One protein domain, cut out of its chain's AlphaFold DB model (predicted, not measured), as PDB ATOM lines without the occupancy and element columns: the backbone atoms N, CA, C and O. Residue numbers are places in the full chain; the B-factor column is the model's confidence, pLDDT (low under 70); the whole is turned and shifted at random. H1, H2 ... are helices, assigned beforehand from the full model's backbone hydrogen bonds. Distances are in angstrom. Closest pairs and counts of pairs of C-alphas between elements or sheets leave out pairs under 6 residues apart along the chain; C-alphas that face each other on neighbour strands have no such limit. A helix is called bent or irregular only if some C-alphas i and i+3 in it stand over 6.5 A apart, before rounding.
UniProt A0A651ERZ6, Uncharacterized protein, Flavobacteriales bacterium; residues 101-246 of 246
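Overview. This is residues 101 to 246 of the 246 residues of an uncharacterized protein of Flavobacteriales bacterium (UniProt A0A651ERZ6). Long helix H4 runs the length of the model with H2 and H3a beside it, a slim three-helix body; at the end where H4 begins, H1 and H3b splay out to opposite sides. At the other end residues 239 to 246 stick out. The printed part has 146 residues with four named helices, H1 to H4, and no named strand, all helix; it is loose, with a radius of gyration of the C-alphas of 20.7 A, and flat, spanning 71 by 41 by 18 A.

Along the chain. H4, residues 199 to 245, measures 67.1 A, from C-alpha 199 at (-25.808, -66.727, 15.671) to C-alpha 245 at (-37.120, -4.710, -7.391). H2, residues 121 to 151, measures 46.2 A and is only just irregular: C-alphas 122 and 125 are 6.6 A apart. H3, residues 159 to 188, was assigned as one helix by its hydrogen bonds but is bent, with C-alphas 175 and 178 6.5 A apart; its arms are H3a, residues 159 to 175, and H3b, residues 178 to 188. H1, residues 102 to 119, starts at C-alpha 102 (-45.895, -52.503, 8.053).

Arrangement. H1, H2, H3a and H4 form an up-and-down bundle, each running against the one before. H4 touches H2 at a shallow tilt of 10 degrees, the same way, closest at the C-alphas of Val 230 and Leu 149, 6.8 A. H3a touches H4 with residues 160 to 164 alone, closest at the C-alphas of Leu 160 and Ala 226, 6.0 A. H2 and H3a form a helical hairpin, closest at the C-alphas of Ser 146 and Leu 161, 6.4 A. H1 touches H4 at a steep tilt of 44 degrees, closest at the C-alphas of Leu 114 and Ser 206, 5.6 A; H1 and H2 only just touch, only at the corner, with 3 pairs of C-alphas within 8 A, closest Phe 117 and Ile 124, 5.8 A. H3b touches no helix. Each O i to N i+4 pair is within hydrogen-bond range in H1 and H4, against 25 of 27 in H2, 10 of 13 in H3a and 6 of 7 in H3b.

Size, cuts and confidence. The C-alphas farthest apart, those of Glu 189 and Thr 246, are 71.7 A apart. The printed part has no cut and no long link. Mean pLDDT of the printed part is 74.4, and it is under 70 at residues 157, 159 to 197 and 246.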
ATOM      1  N   PRO A 101     -50.011 -52.861   9.149       76.00
ATOM      2  CA  PRO A 101     -49.444 -53.999   8.412       76.00
ATOM      3  C   PRO A 101     -47.931 -53.911   8.155       76.00
ATOM      4  O   PRO A 101     -47.301 -54.908   7.805       76.00
ATOM      5  N   ARG A 102     -47.320 -52.737   8.349       75.88
ATOM      6  CA  ARG A 102     -45.895 -52.503   8.053       75.88
ATOM      7  C   ARG A 102     -44.977 -53.223   9.030       75.88
ATOM      8  O   ARG A 102     -43.926 -53.712   8.626       75.88
ATOM      9  N   VAL A 103     -45.403 -53.345  10.285       80.44
ATOM     10  CA  VAL A 103     -44.686 -54.119  11.307       80.44
ATOM     11  C   VAL A 103     -44.618 -55.593  10.932       80.44
ATOM     12  O   VAL A 103     -43.545 -56.180  10.974       80.44
ATOM     13  N   ILE A 104     -45.735 -56.170  10.485       83.94
ATOM     14  CA  ILE A 104     -45.798 -57.575  10.067       83.94
ATOM     15  C   ILE A 104     -44.853 -57.807   8.883       83.94
ATOM     16  O   ILE A 104     -44.024 -58.710   8.933       83.94
ATOM     17  N   GLY A 105     -44.900 -56.942   7.865       83.56
ATOM     18  CA  GLY A 105     -43.959 -56.999   6.742       83.56
ATOM     19  C   GLY A 105     -42.495 -56.842   7.170       83.56
ATOM     20  O   GLY A 105     -41.628 -57.537   6.652       83.56
ATOM     21  N   SER A 106     -42.222 -55.987   8.156       83.25
ATOM     22  CA  SER A 106     -40.877 -55.784   8.707       83.25
ATOM     23  C   SER A 106     -40.366 -57.029   9.437       83.25
ATOM     24  O   SER A 106     -39.220 -57.417   9.237       83.25
ATOM     25  N   PHE A 107     -41.214 -57.704  10.220       85.19
ATOM     26  CA  PHE A 107     -40.869 -58.974  10.867       85.19
ATOM     27  C   PHE A 107     -40.687 -60.116   9.863       85.19
ATOM     28  O   PHE A 107     -39.761 -60.910  10.013       85.19
ATOM     29  N   LEU A 108     -41.516 -60.181   8.817       88.06
ATOM     30  CA  LEU A 108     -41.353 -61.155   7.734       88.06
ATOM     31  C   LEU A 108     -40.025 -60.946   7.000       88.06
ATOM     32  O   LEU A 108     -39.259 -61.891   6.822       88.06
ATOM     33  N   LEU A 109     -39.715 -59.702   6.631       85.94
ATOM     34  CA  LEU A 109     -38.459 -59.343   5.976       85.94
ATOM     35  C   LEU A 109     -37.255 -59.624   6.884       85.94
ATOM     36  O   LEU A 109     -36.262 -60.180   6.425       85.94
ATOM     37  N   PHE A 110     -37.362 -59.322   8.179       87.19
ATOM     38  CA  PHE A 110     -36.354 -59.688   9.173       87.19
ATOM     39  C   PHE A 110     -36.123 -61.205   9.222       87.19
ATOM     40  O   PHE A 110     -34.976 -61.643   9.166       87.19
ATOM     41  N   GLY A 111     -37.193 -62.006   9.263       85.25
ATOM     42  CA  GLY A 111     -37.109 -63.468   9.264       85.25
ATOM     43  C   GLY A 111     -36.446 -64.030   8.003       85.25
ATOM     44  O   GLY A 111     -35.602 -64.920   8.101       85.25
ATOM     45  N   ILE A 112     -36.760 -63.467   6.831       87.81
ATOM     46  CA  ILE A 112     -36.128 -63.836   5.553       87.81
ATOM     47  C   ILE A 112     -34.629 -63.527   5.582       87.81
ATOM     48  O   ILE A 112     -33.823 -64.392   5.248       87.81
ATOM     49  N   ILE A 113     -34.242 -62.323   6.017       84.31
ATOM     50  CA  ILE A 113     -32.831 -61.922   6.095       84.31
ATOM     51  C   ILE A 113     -32.073 -62.803   7.092       84.31
ATOM     52  O   ILE A 113     -30.987 -63.285   6.779       84.31
ATOM     53  N   LEU A 114     -32.641 -63.043   8.276       85.06
ATOM     54  CA  LEU A 114     -32.013 -63.859   9.316       85.06
ATOM     55  C   LEU A 114     -31.811 -65.307   8.861       85.06
ATOM     56  O   LEU A 114     -30.728 -65.868   9.039       85.06
ATOM     57  N   THR A 115     -32.839 -65.897   8.250       83.81
ATOM     58  CA  THR A 115     -32.768 -67.264   7.720       83.81
ATOM     59  C   THR A 115     -31.777 -67.334   6.564       83.81
ATOM     60  O   THR A 115     -30.953 -68.241   6.527       83.81
ATOM     61  N   GLY A 116     -31.783 -66.344   5.666       82.75
ATOM     62  CA  GLY A 116     -30.833 -66.243   4.560       82.75
ATOM     63  C   GLY A 116     -29.383 -66.180   5.039       82.75
ATOM     64  O   GLY A 116     -28.556 -66.961   4.577       82.75
ATOM     65  N   PHE A 117     -29.077 -65.316   6.011       80.00
ATOM     66  CA  PHE A 117     -27.732 -65.219   6.591       80.00
ATOM     67  C   PHE A 117     -27.325 -66.475   7.364       80.00
ATOM     68  O   PHE A 117     -26.155 -66.847   7.344       80.00
ATOM     69  N   SER A 118     -28.270 -67.157   8.012       78.50
ATOM     70  CA  SER A 118     -27.976 -68.386   8.760       78.50
ATOM     71  C   SER A 118     -27.764 -69.599   7.850       78.50
ATOM     72  O   SER A 118     -26.914 -70.432   8.140       78.50
ATOM     73  N   MET A 119     -28.506 -69.691   6.742       80.75
ATOM     74  CA  MET A 119     -28.419 -70.796   5.776       80.75
ATOM     75  C   MET A 119     -27.250 -70.630   4.799       80.75
ATOM     76  O   MET A 119     -26.662 -71.616   4.364       80.75
ATOM     77  N   PHE A 120     -26.906 -69.390   4.447       79.00
ATOM     78  CA  PHE A 120     -25.933 -69.090   3.403       79.00
ATOM     79  C   PHE A 120     -24.900 -68.076   3.911       79.00
ATOM     80  O   PHE A 120     -25.016 -66.868   3.723       79.00
ATOM     81  N   SER A 121     -23.818 -68.555   4.523       71.88
ATOM     82  CA  SER A 121     -22.746 -67.671   5.011       71.88
ATOM     83  C   SER A 121     -22.070 -66.871   3.886       71.88
ATOM     84  O   SER A 121     -21.638 -65.734   4.091       71.88
ATOM     85  N   ILE A 122     -22.037 -67.423   2.667       76.19
ATOM     86  CA  ILE A 122     -21.408 -66.792   1.499       76.19
ATOM     87  C   ILE A 122     -22.099 -65.490   1.063       76.19
ATOM     88  O   ILE A 122     -21.433 -64.603   0.531       76.19
ATOM     89  N   ILE A 123     -23.404 -65.329   1.325       77.81
ATOM     90  CA  ILE A 123     -24.153 -64.128   0.913       77.81
ATOM     91  C   ILE A 123     -24.003 -62.960   1.892       77.81
ATOM     92  O   ILE A 123     -24.295 -61.823   1.528       77.81
ATOM     93  N   ILE A 124     -23.517 -63.203   3.114       73.50
ATOM     94  CA  ILE A 124     -23.421 -62.174   4.160       73.50
ATOM     95  C   ILE A 124     -22.519 -61.017   3.706       73.50
ATOM     96  O   ILE A 124     -22.868 -59.848   3.847       73.50
ATOM     97  N   LYS A 125     -21.367 -61.330   3.105       74.25
ATOM     98  CA  LYS A 125     -20.376 -60.333   2.666       74.25
ATOM     99  C   LYS A 125     -20.869 -59.450   1.523       74.25
ATOM    100  O   LYS A 125     -20.861 -58.230   1.700       74.25
ATOM    101  N   PRO A 126     -21.313 -60.004   0.375       79.44
ATOM    102  CA  PRO A 126     -21.853 -59.170  -0.689       79.44
ATOM    103  C   PRO A 126     -23.084 -58.393  -0.213       79.44
ATOM    104  O   PRO A 126     -23.244 -57.247  -0.616       79.44
ATOM    105  N   ALA A 127     -23.897 -58.942   0.701       80.00
ATOM    106  CA  ALA A 127     -25.016 -58.211   1.288       80.00
ATOM    107  C   ALA A 127     -24.551 -56.986   2.093       80.00
ATOM    108  O   ALA A 127     -25.074 -55.896   1.874       80.00
ATOM    109  N   ILE A 128     -23.563 -57.122   2.988       75.62
ATOM    110  CA  ILE A 128     -23.018 -55.993   3.768       75.62
ATOM    111  C   ILE A 128     -22.447 -54.913   2.842       75.62
ATOM    112  O   ILE A 128     -22.734 -53.728   3.025       75.62
ATOM    113  N   ILE A 129     -21.672 -55.314   1.832       78.06
ATOM    114  CA  ILE A 129     -21.087 -54.384   0.856       78.06
ATOM    115  C   ILE A 129     -22.197 -53.668   0.074       78.06
ATOM    116  O   ILE A 129     -22.174 -52.444  -0.039       78.06
ATOM    117  N   ALA A 130     -23.201 -54.402  -0.414       82.88
ATOM    118  CA  ALA A 130     -24.336 -53.832  -1.137       82.88
ATOM    119  C   ALA A 130     -25.168 -52.880  -0.263       82.88
ATOM    120  O   ALA A 130     -25.585 -51.819  -0.733       82.88
ATOM    121  N   LEU A 131     -25.368 -53.202   1.019       81.88
ATOM    122  CA  LEU A 131     -26.026 -52.308   1.970       81.88
ATOM    123  C   LEU A 131     -25.236 -51.008   2.116       81.88
ATOM    124  O   LEU A 131     -25.813 -49.929   2.021       81.88
ATOM    125  N   TYR A 132     -23.918 -51.093   2.279       77.69
ATOM    126  CA  TYR A 132     -23.079 -49.909   2.420       77.69
ATOM    127  C   TYR A 132     -23.097 -49.036   1.161       77.69
ATOM    128  O   TYR A 132     -23.327 -47.832   1.248       77.69
ATOM    129  N   ILE A 133     -22.939 -49.648  -0.015       81.75
ATOM    130  CA  ILE A 133     -23.033 -48.947  -1.300       81.75
ATOM    131  C   ILE A 133     -24.401 -48.273  -1.438       81.75
ATOM    132  O   ILE A 133     -24.466 -47.097  -1.794       81.75
ATOM    133  N   SER A 134     -25.495 -48.967  -1.113       83.38
ATOM    134  CA  SER A 134     -26.839 -48.387  -1.211       83.38
ATOM    135  C   SER A 134     -27.054 -47.221  -0.239       83.38
ATOM    136  O   SER A 134     -27.665 -46.224  -0.620       83.38
ATOM    137  N   LEU A 135     -26.489 -47.279   0.973       79.50
ATOM    138  CA  LEU A 135     -26.505 -46.169   1.930       79.50
ATOM    139  C   LEU A 135     -25.677 -44.971   1.451       79.50
ATOM    140  O   LEU A 135     -26.127 -43.836   1.595       79.50
ATOM    141  N   VAL A 136     -24.507 -45.202   0.847       81.50
ATOM    142  CA  VAL A 136     -23.691 -44.134   0.244       81.50
ATOM    143  C   VAL A 136     -24.445 -43.476  -0.909       81.50
ATOM    144  O   VAL A 136     -24.551 -42.252  -0.943       81.50
ATOM    145  N   ILE A 137     -25.036 -44.265  -1.813       85.12
ATOM    146  CA  ILE A 137     -25.857 -43.755  -2.923       85.12
ATOM    147  C   ILE A 137     -27.040 -42.944  -2.387       85.12
ATOM    148  O   ILE A 137     -27.287 -41.839  -2.868       85.12
ATOM    149  N   ALA A 138     -27.745 -43.448  -1.370       82.25
ATOM    150  CA  ALA A 138     -28.840 -42.725  -0.733       82.25
ATOM    151  C   ALA A 138     -28.352 -41.402  -0.123       82.25
ATOM    152  O   ALA A 138     -28.955 -40.359  -0.362       82.25
ATOM    153  N   GLY A 139     -27.225 -41.413   0.592       77.31
ATOM    154  CA  GLY A 139     -26.601 -40.214   1.152       77.31
ATOM    155  C   GLY A 139     -26.253 -39.174   0.086       77.31
ATOM    156  O   GLY A 139     -26.601 -38.001   0.235       77.31
ATOM    157  N   VAL A 140     -25.642 -39.599  -1.024       83.56
ATOM    158  CA  VAL A 140     -25.344 -38.730  -2.175       83.56
ATOM    159  C   VAL A 140     -26.630 -38.180  -2.790       83.56
ATOM    160  O   VAL A 140     -26.721 -36.973  -3.012       83.56
ATOM    161  N   TYR A 141     -27.643 -39.021  -3.015       85.88
ATOM    162  CA  TYR A 141     -28.948 -38.595  -3.524       85.88
ATOM    163  C   TYR A 141     -29.563 -37.510  -2.634       85.88
ATOM    164  O   TYR A 141     -29.943 -36.447  -3.124       85.88
ATOM    165  N   PHE A 142     -29.601 -37.730  -1.319       79.88
ATOM    166  CA  PHE A 142     -30.148 -36.768  -0.366       79.88
ATOM    167  C   PHE A 142     -29.337 -35.473  -0.307       79.88
ATOM    168  O   PHE A 142     -29.919 -34.391  -0.216       79.88
ATOM    169  N   PHE A 143     -28.012 -35.556  -0.420       78.81
ATOM    170  CA  PHE A 143     -27.142 -34.385  -0.478       78.81
ATOM    171  C   PHE A 143     -27.382 -33.552  -1.743       78.81
ATOM    172  O   PHE A 143     -27.624 -32.345  -1.652       78.81
ATOM    173  N   VAL A 144     -27.372 -34.188  -2.919       84.38
ATOM    174  CA  VAL A 144     -27.636 -33.530  -4.210       84.38
ATOM    175  C   VAL A 144     -29.028 -32.919  -4.211       84.38
ATOM    176  O   VAL A 144     -29.191 -31.756  -4.582       84.38
ATOM    177  N   LYS A 145     -30.027 -33.665  -3.733       84.12
ATOM    178  CA  LYS A 145     -31.404 -33.196  -3.653       84.12
ATOM    179  C   LYS A 145     -31.525 -31.997  -2.715       84.12
ATOM    180  O   LYS A 145     -32.043 -30.968  -3.128       84.12
ATOM    181  N   SER A 146     -30.962 -32.063  -1.508       77.25
ATOM    182  CA  SER A 146     -30.918 -30.926  -0.577       77.25
ATOM    183  C   SER A 146     -30.259 -29.694  -1.208       77.25
ATOM    184  O   SER A 146     -30.759 -28.582  -1.063       77.25
ATOM    185  N   LYS A 147     -29.167 -29.861  -1.964       79.94
ATOM    186  CA  LYS A 147     -28.528 -28.744  -2.677       79.94
ATOM    187  C   LYS A 147     -29.418 -28.179  -3.789       79.94
ATOM    188  O   LYS A 147     -29.493 -26.964  -3.939       79.94
ATOM    189  N   HIS A 148     -30.111 -29.037  -4.534       83.69
ATOM    190  CA  HIS A 148     -31.067 -28.619  -5.560       83.69
ATOM    191  C   HIS A 148     -32.222 -27.801  -4.968       83.69
ATOM    192  O   HIS A 148     -32.505 -26.719  -5.469       83.69
ATOM    193  N   LEU A 149     -32.844 -28.268  -3.878       80.38
ATOM    194  CA  LEU A 149     -33.897 -27.509  -3.191       80.38
ATOM    195  C   LEU A 149     -33.386 -26.160  -2.668       80.38
ATOM    196  O   LEU A 149     -34.078 -25.160  -2.778       80.38
ATOM    197  N   SER A 150     -32.158 -26.103  -2.143       77.31
ATOM    198  CA  SER A 150     -31.571 -24.839  -1.676       77.31
ATOM    199  C   SER A 150     -31.401 -23.827  -2.814       77.31
ATOM    200  O   SER A 150     -31.634 -22.641  -2.620       77.31
ATOM    201  N   ARG A 151     -31.063 -24.276  -4.029       81.31
ATOM    202  CA  ARG A 151     -30.973 -23.384  -5.198       81.31
ATOM    203  C   ARG A 151     -32.320 -22.791  -5.609       81.31
ATOM    204  O   ARG A 151     -32.342 -21.676  -6.110       81.31
ATOM    205  N   GLN A 152     -33.426 -23.500  -5.377       80.75
ATOM    206  CA  GLN A 152     -34.776 -23.006  -5.686       80.75
ATOM    207  C   GLN A 152     -35.206 -21.822  -4.809       80.75
ATOM    208  O   GLN A 152     -36.170 -21.149  -5.144       80.75
ATOM    209  N   ILE A 153     -34.493 -21.557  -3.714       78.06
ATOM    210  CA  ILE A 153     -34.737 -20.445  -2.786       78.06
ATOM    211  C   ILE A 153     -33.533 -19.497  -2.736       78.06
ATOM    212  O   ILE A 153     -33.159 -19.019  -1.672       78.06
ATOM    213  N   HIS A 154     -32.878 -19.261  -3.878       76.44
ATOM    214  CA  HIS A 154     -31.710 -18.372  -3.991       76.44
ATOM    215  C   HIS A 154     -30.541 -18.736  -3.057       76.44
ATOM    216  O   HIS A 154     -29.839 -17.864  -2.553       76.44
ATOM    217  N   GLU A 155     -30.340 -20.033  -2.803       71.88
ATOM    218  CA  GLU A 155     -29.326 -20.553  -1.869       71.88
ATOM    219  C   GLU A 155     -29.510 -20.096  -0.415       71.88
ATOM    220  O   GLU A 155     -28.648 -20.322   0.440       71.88
ATOM    221  N   GLU A 156     -30.669 -19.518  -0.096       74.88
ATOM    222  CA  GLU A 156     -31.046 -19.240   1.274       74.88
ATOM    223  C   GLU A 156     -31.255 -20.553   2.039       74.88
ATOM    224  O   GLU A 156     -31.541 -21.625   1.486       74.88
ATOM    225  N   LYS A 157     -31.061 -20.492   3.354       68.75
ATOM    226  CA  LYS A 157     -31.223 -21.661   4.216       68.75
ATOM    227  C   LYS A 157     -32.667 -21.701   4.698       68.75
ATOM    228  O   LYS A 157     -33.128 -20.774   5.353       68.75
ATOM    229  N   THR A 158     -33.377 -22.791   4.426       70.12
ATOM    230  CA  THR A 158     -34.618 -23.120   5.139       70.12
ATOM    231  C   THR A 158     -34.314 -24.072   6.279       70.12
ATOM    232  O   THR A 158     -33.443 -24.949   6.184       70.12
ATOM    233  N   MET A 159     -35.032 -23.901   7.387       65.50
ATOM    234  CA  MET A 159     -34.713 -24.617   8.612       65.50
ATOM    235  C   MET A 159     -34.883 -26.135   8.458       65.50
ATOM    236  O   MET A 159     -34.000 -26.897   8.850       65.50
ATOM    237  N   LEU A 160     -35.908 -26.577   7.730       65.25
ATOM    238  CA  LEU A 160     -36.141 -27.990   7.412       65.25
ATOM    239  C   LEU A 160     -35.158 -28.619   6.427       65.25
ATOM    240  O   LEU A 160     -35.016 -29.836   6.429       65.25
ATOM    241  N   LEU A 161     -34.448 -27.835   5.614       67.00
ATOM    242  CA  LEU A 161     -33.390 -28.367   4.749       67.00
ATOM    243  C   LEU A 161     -32.099 -28.634   5.521       67.00
ATOM    244  O   LEU A 161     -31.304 -29.497   5.139       67.00
ATOM    245  N   SER A 162     -31.881 -27.852   6.580       61.16
ATOM    246  CA  SER A 162     -30.678 -27.926   7.399       61.16
ATOM    247  C   SER A 162     -30.677 -29.168   8.295       61.16
ATOM    248  O   SER A 162     -29.650 -29.831   8.420       61.16
ATOM    249  N   THR A 163     -31.836 -29.566   8.823       59.38
ATOM    250  CA  THR A 163     -31.954 -30.654   9.808       59.38
ATOM    251  C   THR A 163     -31.626 -32.053   9.260       59.38
ATOM    252  O   THR A 163     -30.840 -32.757   9.898       59.38
ATOM    253  N   PRO A 164     -32.113 -32.478   8.073       58.94
ATOM    254  CA  PRO A 164     -31.720 -33.755   7.477       58.94
ATOM    255  C   PRO A 164     -30.211 -33.821   7.227       58.94
ATOM    256  O   PRO A 164     -29.586 -34.843   7.493       58.94
ATOM    257  N   ARG A 165     -29.594 -32.719   6.782       57.69
ATOM    258  CA  ARG A 165     -28.170 -32.673   6.417       57.69
ATOM    259  C   ARG A 165     -27.244 -33.010   7.593       57.69
ATOM    260  O   ARG A 165     -26.298 -33.770   7.407       57.69
ATOM    261  N   TYR A 166     -27.535 -32.494   8.788       56.91
ATOM    262  CA  TYR A 166     -26.752 -32.784   9.997       56.91
ATOM    263  C   TYR A 166     -27.061 -34.166  10.591       56.91
ATOM    264  O   TYR A 166     -26.153 -34.844  11.068       56.91
ATOM    265  N   PHE A 167     -28.317 -34.617  10.508       59.44
ATOM    266  CA  PHE A 167     -28.736 -35.933  11.003       59.44
ATOM    267  C   PHE A 167     -28.151 -37.096  10.183       59.44
ATOM    268  O   PHE A 167     -27.783 -38.131  10.733       59.44
ATOM    269  N   PHE A 168     -28.004 -36.916   8.866       60.97
ATOM    270  CA  PHE A 168     -27.354 -37.901   7.997       60.97
ATOM    271  C   PHE A 168     -25.866 -38.084   8.319       60.97
ATOM    272  O   PHE A 168     -25.381 -39.215   8.338       60.97
ATOM    273  N   TRP A 169     -25.147 -36.995   8.599       56.62
ATOM    274  CA  TRP A 169     -23.715 -37.048   8.910       56.62
ATOM    275  C   TRP A 169     -23.434 -37.704  10.265       56.62
ATOM    276  O   TRP A 169     -22.534 -38.538  10.368       56.62
ATOM    277  N   SER A 170     -24.223 -37.384  11.295       56.94
ATOM    278  CA  SER A 170     -24.035 -37.960  12.632       56.94
ATOM    279  C   SER A 170     -24.310 -39.465  12.670       56.94
ATOM    280  O   SER A 170     -23.601 -40.205  13.349       56.94
ATOM    281  N   LEU A 171     -25.282 -39.946  11.891       61.25
ATOM    282  CA  LEU A 171     -25.577 -41.376  11.802       61.25
ATOM    283  C   LEU A 171     -24.601 -42.133  10.904       61.25
ATOM    284  O   LEU A 171     -24.246 -43.255  11.249       61.25
ATOM    285  N   TYR A 172     -24.087 -41.536   9.824       62.66
ATOM    286  CA  TYR A 172     -23.027 -42.154   9.015       62.66
ATOM    287  C   TYR A 172     -21.786 -42.504   9.858       62.66
ATOM    288  O   TYR A 172     -21.208 -43.578   9.691       62.66
ATOM    289  N   LEU A 173     -21.433 -41.654  10.829       59.97
ATOM    290  CA  LEU A 173     -20.346 -41.919  11.778       59.97
ATOM    291  C   LEU A 173     -20.659 -43.100  12.711       59.97
ATOM    292  O   LEU A 173     -19.801 -43.954  12.921       59.97
ATOM    293  N   ILE A 174     -21.896 -43.204  13.206       62.44
ATOM    294  CA  ILE A 174     -22.348 -44.339  14.033       62.44
ATOM    295  C   ILE A 174     -22.351 -45.645  13.218       62.44
ATOM    296  O   ILE A 174     -21.967 -46.695  13.729       62.44
ATOM    297  N   TYR A 175     -22.706 -45.578  11.931       59.81
ATOM    298  CA  TYR A 175     -22.671 -46.703  10.986       59.81
ATOM    299  C   TYR A 175     -21.249 -47.194  10.665       59.81
ATOM    300  O   TYR A 175     -21.081 -48.333  10.227       59.81
ATOM    301  N   PHE A 176     -20.219 -46.376  10.899       63.38
ATOM    302  CA  PHE A 176     -18.820 -46.747  10.671       63.38
ATOM    303  C   PHE A 176     -18.228 -47.572  11.829       63.38
ATOM    304  O   PHE A 176     -17.292 -48.344  11.625       63.38
ATOM    305  N   ILE A 177     -18.802 -47.475  13.035       62.25
ATOM    306  CA  ILE A 177     -18.294 -48.145  14.247       62.25
ATOM    307  C   ILE A 177     -18.332 -49.685  14.134       62.25
ATOM    308  O   ILE A 177     -17.311 -50.325  14.404       62.25
ATOM    309  N   PRO A 178     -19.426 -50.328  13.672       59.75
ATOM    310  CA  PRO A 178     -19.430 -51.776  13.453       59.75
ATOM    311  C   PRO A 178     -18.386 -52.202  12.415       59.75
ATOM    312  O   PRO A 178     -17.772 -53.259  12.555       59.75
ATOM    313  N   MET A 179     -18.146 -51.357  11.407       59.44
ATOM    314  CA  MET A 179     -17.190 -51.603  10.328       59.44
ATOM    315  C   MET A 179     -15.746 -51.561  10.838       59.44
ATOM    316  O   MET A 179     -14.972 -52.451  10.496       59.44
ATOM    317  N   GLN A 180     -15.411 -50.642  11.752       59.62
ATOM    318  CA  GLN A 180     -14.108 -50.631  12.427       59.62
ATOM    319  C   GLN A 180     -13.841 -51.947  13.158       59.62
ATOM    320  O   GLN A 180     -12.758 -52.497  13.026       59.62
ATOM    321  N   SER A 181     -14.836 -52.518  13.843       56.84
ATOM    322  CA  SER A 181     -14.658 -53.797  14.550       56.84
ATOM    323  C   SER A 181     -14.446 -55.004  13.619       56.84
ATOM    324  O   SER A 181     -13.852 -56.007  14.023       56.84
ATOM    325  N   VAL A 182     -14.953 -54.932  12.382       58.34
ATOM    326  CA  VAL A 182     -14.795 -55.970  11.348       58.34
ATOM    327  C   VAL A 182     -13.466 -55.787  10.617       58.34
ATOM    328  O   VAL A 182     -12.725 -56.749  10.448       58.34
ATOM    329  N   VAL A 183     -13.126 -54.551  10.246       58.56
ATOM    330  CA  VAL A 183     -11.856 -54.204   9.596       58.56
ATOM    331  C   VAL A 183     -10.673 -54.384  10.536       58.56
ATOM    332  O   VAL A 183      -9.648 -54.893  10.108       58.56
ATOM    333  N   GLN A 184     -10.803 -54.056  11.820       58.88
ATOM    334  CA  GLN A 184      -9.733 -54.242  12.801       58.88
ATOM    335  C   GLN A 184      -9.412 -55.723  13.031       58.88
ATOM    336  O   GLN A 184      -8.242 -56.086  13.056       58.88
ATOM    337  N   ARG A 185     -10.431 -56.593  13.107       56.69
ATOM    338  CA  ARG A 185     -10.228 -58.056  13.115       56.69
ATOM    339  C   ARG A 185      -9.566 -58.557  11.828       56.69
ATOM    340  O   ARG A 185      -8.813 -59.522  11.856       56.69
ATOM    341  N   HIS A 186      -9.829 -57.891  10.706       57.66
ATOM    342  CA  HIS A 186      -9.303 -58.275   9.403       57.66
ATOM    343  C   HIS A 186      -7.853 -57.827   9.164       57.66
ATOM    344  O   HIS A 186      -7.078 -58.588   8.595       57.66
ATOM    345  N   ILE A 187      -7.471 -56.632   9.627       56.19
ATOM    346  CA  ILE A 187      -6.093 -56.118   9.524       56.19
ATOM    347  C   ILE A 187      -5.120 -56.984  10.333       56.19
ATOM    348  O   ILE A 187      -3.943 -57.051   9.990       56.19
ATOM    349  N   LEU A 188      -5.601 -57.639  11.392       54.22
ATOM    350  CA  LEU A 188      -4.732 -58.320  12.342       54.22
ATOM    351  C   LEU A 188      -4.584 -59.833  12.100       54.22
ATOM    352  O   LEU A 188      -3.515 -60.339  12.428       54.22
ATOM    353  N   GLU A 189      -5.576 -60.575  11.566       56.38
ATOM    354  CA  GLU A 189      -5.547 -62.047  11.757       56.38
ATOM    355  C   GLU A 189      -6.052 -62.992  10.629       56.38
ATOM    356  O   GLU A 189      -5.658 -64.153  10.670       56.38
ATOM    357  N   GLN A 190      -6.877 -62.614   9.629       57.09
ATOM    358  CA  GLN A 190      -7.476 -63.613   8.692       57.09
ATOM    359  C   GLN A 190      -7.805 -63.099   7.268       57.09
ATOM    360  O   GLN A 190      -8.154 -61.925   7.118       57.09
ATOM    361  N   PRO A 191      -7.799 -63.959   6.217       58.09
ATOM    362  CA  PRO A 191      -8.283 -63.619   4.876       58.09
ATOM    363  C   PRO A 191      -9.807 -63.405   4.835       58.09
ATOM    364  O   PRO A 191     -10.588 -64.069   5.517       58.09
ATOM    365  N   PHE A 192     -10.255 -62.479   3.975       54.84
ATOM    366  CA  PHE A 192     -11.644 -61.994   3.905       54.84
ATOM    367  C   PHE A 192     -12.680 -63.106   3.641       54.84
ATOM    368  O   PHE A 192     -13.869 -62.914   3.893       54.84
ATOM    369  N   SER A 193     -12.271 -64.282   3.146       56.72
ATOM    370  CA  SER A 193     -13.112 -65.437   2.795       56.72
ATOM    371  C   SER A 193     -13.658 -66.237   3.988       56.72
ATOM    372  O   SER A 193     -14.691 -66.880   3.818       56.72
ATOM    373  N   GLU A 194     -13.118 -66.101   5.200       56.84
ATOM    374  CA  GLU A 194     -13.475 -66.987   6.333       56.84
ATOM    375  C   GLU A 194     -14.318 -66.338   7.440       56.84
ATOM    376  O   GLU A 194     -14.613 -66.965   8.455       56.84
ATOM    377  N   ILE A 195     -14.774 -65.094   7.247       58.69
ATOM    378  CA  ILE A 195     -15.632 -64.414   8.230       58.69
ATOM    379  C   ILE A 195     -16.965 -65.167   8.364       58.69
ATOM    380  O   ILE A 195     -17.854 -65.028   7.520       58.69
ATOM    381  N   SER A 196     -17.100 -65.936   9.442       57.19
ATOM    382  CA  SER A 196     -18.361 -66.483   9.932       57.19
ATOM    383  C   SER A 196     -18.812 -65.658  11.137       57.19
ATOM    384  O   SER A 196     -18.037 -65.366  12.049       57.19
ATOM    385  N   PHE A 197     -20.065 -65.210  11.119       62.69
ATOM    386  CA  PHE A 197     -20.668 -64.558  12.275       62.69
ATOM    387  C   PHE A 197     -21.297 -65.624  13.170       62.69
ATOM    388  O   PHE A 197     -21.875 -66.595  12.686       62.69
ATOM    389  N   SER A 198     -21.209 -65.433  14.488       71.00
ATOM    390  CA  SER A 198     -21.994 -66.232  15.429       71.00
ATOM    391  C   SER A 198     -23.493 -66.021  15.184       71.00
ATOM    392  O   SER A 198     -23.899 -65.024  14.584       71.00
ATOM    393  N   THR A 199     -24.344 -66.906  15.705       72.88
ATOM    394  CA  THR A 199     -25.808 -66.727  15.671       72.88
ATOM    395  C   THR A 199     -26.223 -65.351  16.206       72.88
ATOM    396  O   THR A 199     -27.084 -64.688  15.632       72.88
ATOM    397  N   THR A 200     -25.543 -64.867  17.249       70.69
ATOM    398  CA  THR A 200     -25.713 -63.509  17.781       70.69
ATOM    399  C   THR A 200     -25.311 -62.435  16.766       70.69
ATOM    400  O   THR A 200     -26.017 -61.441  16.615       70.69
ATOM    401  N   GLY A 201     -24.215 -62.633  16.031       72.31
ATOM    402  CA  GLY A 201     -23.778 -61.727  14.966       72.31
ATOM    403  C   GLY A 201     -24.777 -61.632  13.811       72.31
ATOM    404  O   GLY A 201     -25.074 -60.527  13.360       72.31
ATOM    405  N   ASN A 202     -25.366 -62.758  13.395       74.25
ATOM    406  CA  ASN A 202     -26.415 -62.773  12.370       74.25
ATOM    407  C   ASN A 202     -27.660 -61.999  12.821       74.25
ATOM    408  O   ASN A 202     -28.184 -61.194  12.056       74.25
ATOM    409  N   LEU A 203     -28.094 -62.174  14.074       76.62
ATOM    410  CA  LEU A 203     -29.219 -61.423  14.644       76.62
ATOM    411  C   LEU A 203     -28.968 -59.912  14.635       76.62
ATOM    412  O   LEU A 203     -29.818 -59.145  14.176       76.62
ATOM    413  N   VAL A 204     -27.793 -59.485  15.105       77.50
ATOM    414  CA  VAL A 204     -27.401 -58.067  15.115       77.50
ATOM    415  C   VAL A 204     -27.386 -57.505  13.695       77.50
ATOM    416  O   VAL A 204     -27.922 -56.421  13.456       77.50
ATOM    417  N   LEU A 205     -26.837 -58.253  12.735       75.00
ATOM    418  CA  LEU A 205     -26.770 -57.824  11.344       75.00
ATOM    419  C   LEU A 205     -28.162 -57.701  10.709       75.00
ATOM    420  O   LEU A 205     -28.454 -56.702  10.056       75.00
ATOM    421  N   SER A 206     -29.051 -58.670  10.923       79.75
ATOM    422  CA  SER A 206     -30.420 -58.620  10.399       79.75
ATOM    423  C   SER A 206     -31.221 -57.449  10.978       79.75
ATOM    424  O   SER A 206     -31.932 -56.767  10.236       79.75
ATOM    425  N   LEU A 207     -31.077 -57.161  12.278       80.94
ATOM    426  CA  LEU A 207     -31.703 -55.992  12.910       80.94
ATOM    427  C   LEU A 207     -31.170 -54.687  12.315       80.94
ATOM    428  O   LEU A 207     -31.930 -53.750  12.070       80.94
ATOM    429  N   PHE A 208     -29.871 -54.641  12.035       78.38
ATOM    430  CA  PHE A 208     -29.225 -53.490  11.422       78.38
ATOM    431  C   PHE A 208     -29.701 -53.233   9.985       78.38
ATOM    432  O   PHE A 208     -29.993 -52.089   9.626       78.38
ATOM    433  N   PHE A 209     -29.853 -54.282   9.171       81.06
ATOM    434  CA  PHE A 209     -30.455 -54.180   7.835       81.06
ATOM    435  C   PHE A 209     -31.868 -53.595   7.903       81.06
ATOM    436  O   PHE A 209     -32.199 -52.670   7.158       81.06
ATOM    437  N   LEU A 210     -32.688 -54.089   8.833       82.75
ATOM    438  CA  LEU A 210     -34.046 -53.590   9.033       82.75
ATOM    439  C   LEU A 210     -34.051 -52.106   9.436       82.75
ATOM    440  O   LEU A 210     -34.792 -51.306   8.861       82.75
ATOM    441  N   ALA A 211     -33.190 -51.729  10.384       80.94
ATOM    442  CA  ALA A 211     -33.045 -50.350  10.841       80.94
ATOM    443  C   ALA A 211     -32.604 -49.413   9.706       80.94
ATOM    444  O   ALA A 211     -33.123 -48.301   9.592       80.94
ATOM    445  N   SER A 212     -31.713 -49.877   8.826       78.81
ATOM    446  CA  SER A 212     -31.246 -49.129   7.651       78.81
ATOM    447  C   SER A 212     -32.384 -48.836   6.672       78.81
ATOM    448  O   SER A 212     -32.548 -47.702   6.220       78.81
ATOM    449  N   ILE A 213     -33.220 -49.838   6.380       80.81
ATOM    450  CA  ILE A 213     -34.382 -49.684   5.492       80.81
ATOM    451  C   ILE A 213     -35.392 -48.705   6.097       80.81
ATOM    452  O   ILE A 213     -35.867 -47.793   5.409       80.81
ATOM    453  N   ALA A 214     -35.704 -48.858   7.386       79.75
ATOM    454  CA  ALA A 214     -36.602 -47.951   8.096       79.75
ATOM    455  C   ALA A 214     -36.070 -46.509   8.066       79.75
ATOM    456  O   ALA A 214     -36.812 -45.574   7.761       79.75
ATOM    457  N   PHE A 215     -34.767 -46.337   8.288       77.75
ATOM    458  CA  PHE A 215     -34.096 -45.044   8.261       77.75
ATOM    459  C   PHE A 215     -34.194 -44.357   6.894       77.75
ATOM    460  O   PHE A 215     -34.645 -43.211   6.816       77.75
ATOM    461  N   VAL A 216     -33.831 -45.044   5.806       79.19
ATOM    462  CA  VAL A 216     -33.949 -44.496   4.441       79.19
ATOM    463  C   VAL A 216     -35.401 -44.114   4.136       79.19
ATOM    464  O   VAL A 216     -35.664 -43.026   3.623       79.19
ATOM    465  N   SER A 217     -36.357 -44.961   4.525       79.12
ATOM    466  CA  SER A 217     -37.791 -44.723   4.308       79.12
ATOM    467  C   SER A 217     -38.305 -43.473   5.031       79.12
ATOM    468  O   SER A 217     -39.050 -42.680   4.450       79.12
ATOM    469  N   ILE A 218     -37.900 -43.267   6.289       76.56
ATOM    470  CA  ILE A 218     -38.276 -42.082   7.075       76.56
ATOM    471  C   ILE A 218     -37.685 -40.819   6.439       76.56
ATOM    472  O   ILE A 218     -38.393 -39.828   6.268       76.56
ATOM    473  N   ASN A 219     -36.421 -40.857   6.021       75.69
ATOM    474  CA  ASN A 219     -35.773 -39.695   5.417       75.69
ATOM    475  C   ASN A 219     -36.355 -39.319   4.050       75.69
ATOM    476  O   ASN A 219     -36.495 -38.130   3.760       75.69
ATOM    477  N   LEU A 220     -36.769 -40.298   3.236       80.62
ATOM    478  CA  LEU A 220     -37.498 -40.027   1.993       80.62
ATOM    479  C   LEU A 220     -38.791 -39.247   2.253       80.62
ATOM    480  O   LEU A 220     -39.102 -38.318   1.510       80.62
ATOM    481  N   LYS A 221     -39.535 -39.586   3.316       80.25
ATOM    482  CA  LYS A 221     -40.737 -38.831   3.706       80.25
ATOM    483  C   LYS A 221     -40.395 -37.408   4.145       80.25
ATOM    484  O   LYS A 221     -41.068 -36.474   3.721       80.25
ATOM    485  N   ILE A 222     -39.354 -37.239   4.959       76.56
ATOM    486  CA  ILE A 222     -38.923 -35.918   5.443       76.56
ATOM    487  C   ILE A 222     -38.527 -35.011   4.275       76.56
ATOM    488  O   ILE A 222     -38.911 -33.848   4.251       76.56
ATOM    489  N   ILE A 223     -37.811 -35.535   3.278       78.00
ATOM    490  CA  ILE A 223     -37.415 -34.740   2.110       78.00
ATOM    491  C   ILE A 223     -38.609 -34.353   1.248       78.00
ATOM    492  O   ILE A 223     -38.659 -33.216   0.799       78.00
ATOM    493  N   LYS A 224     -39.597 -35.236   1.074       81.88
ATOM    494  CA  LYS A 224     -40.848 -34.874   0.387       81.88
ATOM    495  C   LYS A 224     -41.605 -33.758   1.109       81.88
ATOM    496  O   LYS A 224     -42.146 -32.872   0.463       81.88
ATOM    497  N   LEU A 225     -41.633 -33.776   2.443       79.19
ATOM    498  CA  LEU A 225     -42.213 -32.675   3.219       79.19
ATOM    499  C   LEU A 225     -41.417 -31.379   3.021       79.19
ATOM    500  O   LEU A 225     -42.006 -30.329   2.784       79.19
ATOM    501  N   ALA A 226     -40.084 -31.467   3.040       78.25
ATOM    502  CA  ALA A 226     -39.218 -30.321   2.788       78.25
ATOM    503  C   ALA A 226     -39.391 -29.747   1.369       78.25
ATOM    504  O   ALA A 226     -39.323 -28.536   1.214       78.25
ATOM    505  N   GLU A 227     -39.647 -30.573   0.346       82.25
ATOM    506  CA  GLU A 227     -39.973 -30.109  -1.014       82.25
ATOM    507  C   GLU A 227     -41.221 -29.230  -1.036       82.25
ATOM    508  O   GLU A 227     -41.191 -28.144  -1.609       82.25
ATOM    509  N   VAL A 228     -42.300 -29.682  -0.393       82.81
ATOM    510  CA  VAL A 228     -43.566 -28.936  -0.353       82.81
ATOM    511  C   VAL A 228     -43.377 -27.585   0.333       82.81
ATOM    512  O   VAL A 228     -43.852 -26.568  -0.166       82.81
ATOM    513  N   GLU A 229     -42.656 -27.556   1.453       80.31
ATOM    514  CA  GLU A 229     -42.388 -26.303   2.159       80.31
ATOM    515  C   GLU A 229     -41.459 -25.370   1.381       80.31
ATOM    516  O   GLU A 229     -41.705 -24.168   1.324       80.31
ATOM    517  N   VAL A 230     -40.417 -25.904   0.738       82.44
ATOM    518  CA  VAL A 230     -39.511 -25.111  -0.105       82.44
ATOM    519  C   VAL A 230     -40.257 -24.476  -1.270       82.44
ATOM    520  O   VAL A 230     -40.003 -23.312  -1.561       82.44
ATOM    521  N   GLU A 231     -41.201 -25.178  -1.895       84.25
ATOM    522  CA  GLU A 231     -41.993 -24.611  -2.991       84.25
ATOM    523  C   GLU A 231     -42.889 -23.460  -2.507       84.25
ATOM    524  O   GLU A 231     -42.925 -22.393  -3.118       84.25
ATOM    525  N   GLN A 232     -43.554 -23.621  -1.357       83.12
ATOM    526  CA  GLN A 232     -44.331 -22.533  -0.750       83.12
ATOM    527  C   GLN A 232     -43.450 -21.327  -0.400       83.12
ATOM    528  O   GLN A 232     -43.842 -20.178  -0.615       83.12
ATOM    529  N   MET A 233     -42.255 -21.587   0.128       83.25
ATOM    530  CA  MET A 233     -41.285 -20.557   0.484       83.25
ATOM    531  C   MET A 233     -40.724 -19.835  -0.736       83.25
ATOM    532  O   MET A 233     -40.596 -18.615  -0.704       83.25
ATOM    533  N   ARG A 234     -40.443 -20.563  -1.817       84.62
ATOM    534  CA  ARG A 234     -40.011 -20.000  -3.094       84.62
ATOM    535  C   ARG A 234     -41.032 -19.004  -3.626       84.62
ATOM    536  O   ARG A 234     -40.662 -17.882  -3.925       84.62
ATOM    537  N   ILE A 235     -42.316 -19.363  -3.650       86.19
ATOM    538  CA  ILE A 235     -43.379 -18.457  -4.117       86.19
ATOM    539  C   ILE A 235     -43.403 -17.158  -3.292       86.19
ATOM    540  O   ILE A 235     -43.560 -16.069  -3.846       86.19
ATOM    541  N   ARG A 236     -43.235 -17.252  -1.964       85.69
ATOM    542  CA  ARG A 236     -43.171 -16.069  -1.087       85.69
ATOM    543  C   ARG A 236     -41.925 -15.222  -1.348       85.69
ATOM    544  O   ARG A 236     -42.038 -14.002  -1.384       85.69
ATOM    545  N   LEU A 237     -40.771 -15.861  -1.538       85.69
ATOM    546  CA  LEU A 237     -39.504 -15.201  -1.862       85.69
ATOM    547  C   LEU A 237     -39.563 -14.487  -3.210       85.69
ATOM    548  O   LEU A 237     -39.231 -13.309  -3.275       85.69
ATOM    549  N   ASP A 238     -40.043 -15.162  -4.250       86.69
ATOM    550  CA  ASP A 238     -40.177 -14.599  -5.595       86.69
ATOM    551  C   ASP A 238     -41.106 -13.375  -5.567       86.69
ATOM    552  O   ASP A 238     -40.782 -12.326  -6.123       86.69
ATOM    553  N   LYS A 239     -42.229 -13.462  -4.835       86.06
ATOM    554  CA  LYS A 239     -43.130 -12.319  -4.619       86.06
ATOM    555  C   LYS A 239     -42.439 -11.179  -3.868       86.06
ATOM    556  O   LYS A 239     -42.612 -10.022  -4.238       86.06
ATOM    557  N   PHE A 240     -41.683 -11.490  -2.818       85.38
ATOM    558  CA  PHE A 240     -40.950 -10.501  -2.031       85.38
ATOM    559  C   PHE A 240     -39.920  -9.752  -2.886       85.38
ATOM    560  O   PHE A 240     -39.926  -8.524  -2.910       85.38
ATOM    561  N   PHE A 241     -39.078 -10.472  -3.630       83.62
ATOM    562  CA  PHE A 241     -38.063  -9.854  -4.482       83.62
ATOM    563  C   PHE A 241     -38.675  -9.070  -5.638       83.62
ATOM    564  O   PHE A 241     -38.210  -7.972  -5.916       83.62
ATOM    565  N   HIS A 242     -39.775  -9.548  -6.226       84.38
ATOM    566  CA  HIS A 242     -40.495  -8.774  -7.236       84.38
ATOM    567  C   HIS A 242     -40.999  -7.433  -6.681       84.38
ATOM    568  O   HIS A 242     -40.920  -6.431  -7.376       84.38
ATOM    569  N   VAL A 243     -41.511  -7.386  -5.445       79.75
ATOM    570  CA  VAL A 243     -41.952  -6.124  -4.813       79.75
ATOM    571  C   VAL A 243     -40.768  -5.216  -4.482       79.75
ATOM    572  O   VAL A 243     -40.894  -3.999  -4.533       79.75
ATOM    573  N   VAL A 244     -39.623  -5.794  -4.123       79.44
ATOM    574  CA  VAL A 244     -38.418  -5.039  -3.757       79.44
ATOM    575  C   VAL A 244     -37.680  -4.466  -4.980       79.44
ATOM    576  O   VAL A 244     -36.985  -3.457  -4.849       79.44
ATOM    577  N   GLU A 245     -37.801  -5.103  -6.146       74.81
ATOM    578  CA  GLU A 245     -37.120  -4.710  -7.391       74.81
ATOM    579  C   GLU A 245     -37.925  -3.751  -8.286       74.81
ATOM    580  O   GLU A 245     -37.325  -3.107  -9.148       74.81
ATOM    581  N   THR A 246     -39.245  -3.635  -8.089       60.06
ATOM    582  CA  THR A 246     -40.126  -2.662  -8.774       60.06
ATOM    583  C   THR A 246     -40.169  -1.314  -8.072       60.06
ATOM    584  O   THR A 246     -40.130  -0.283  -8.778       60.06
TER     585      THR A 246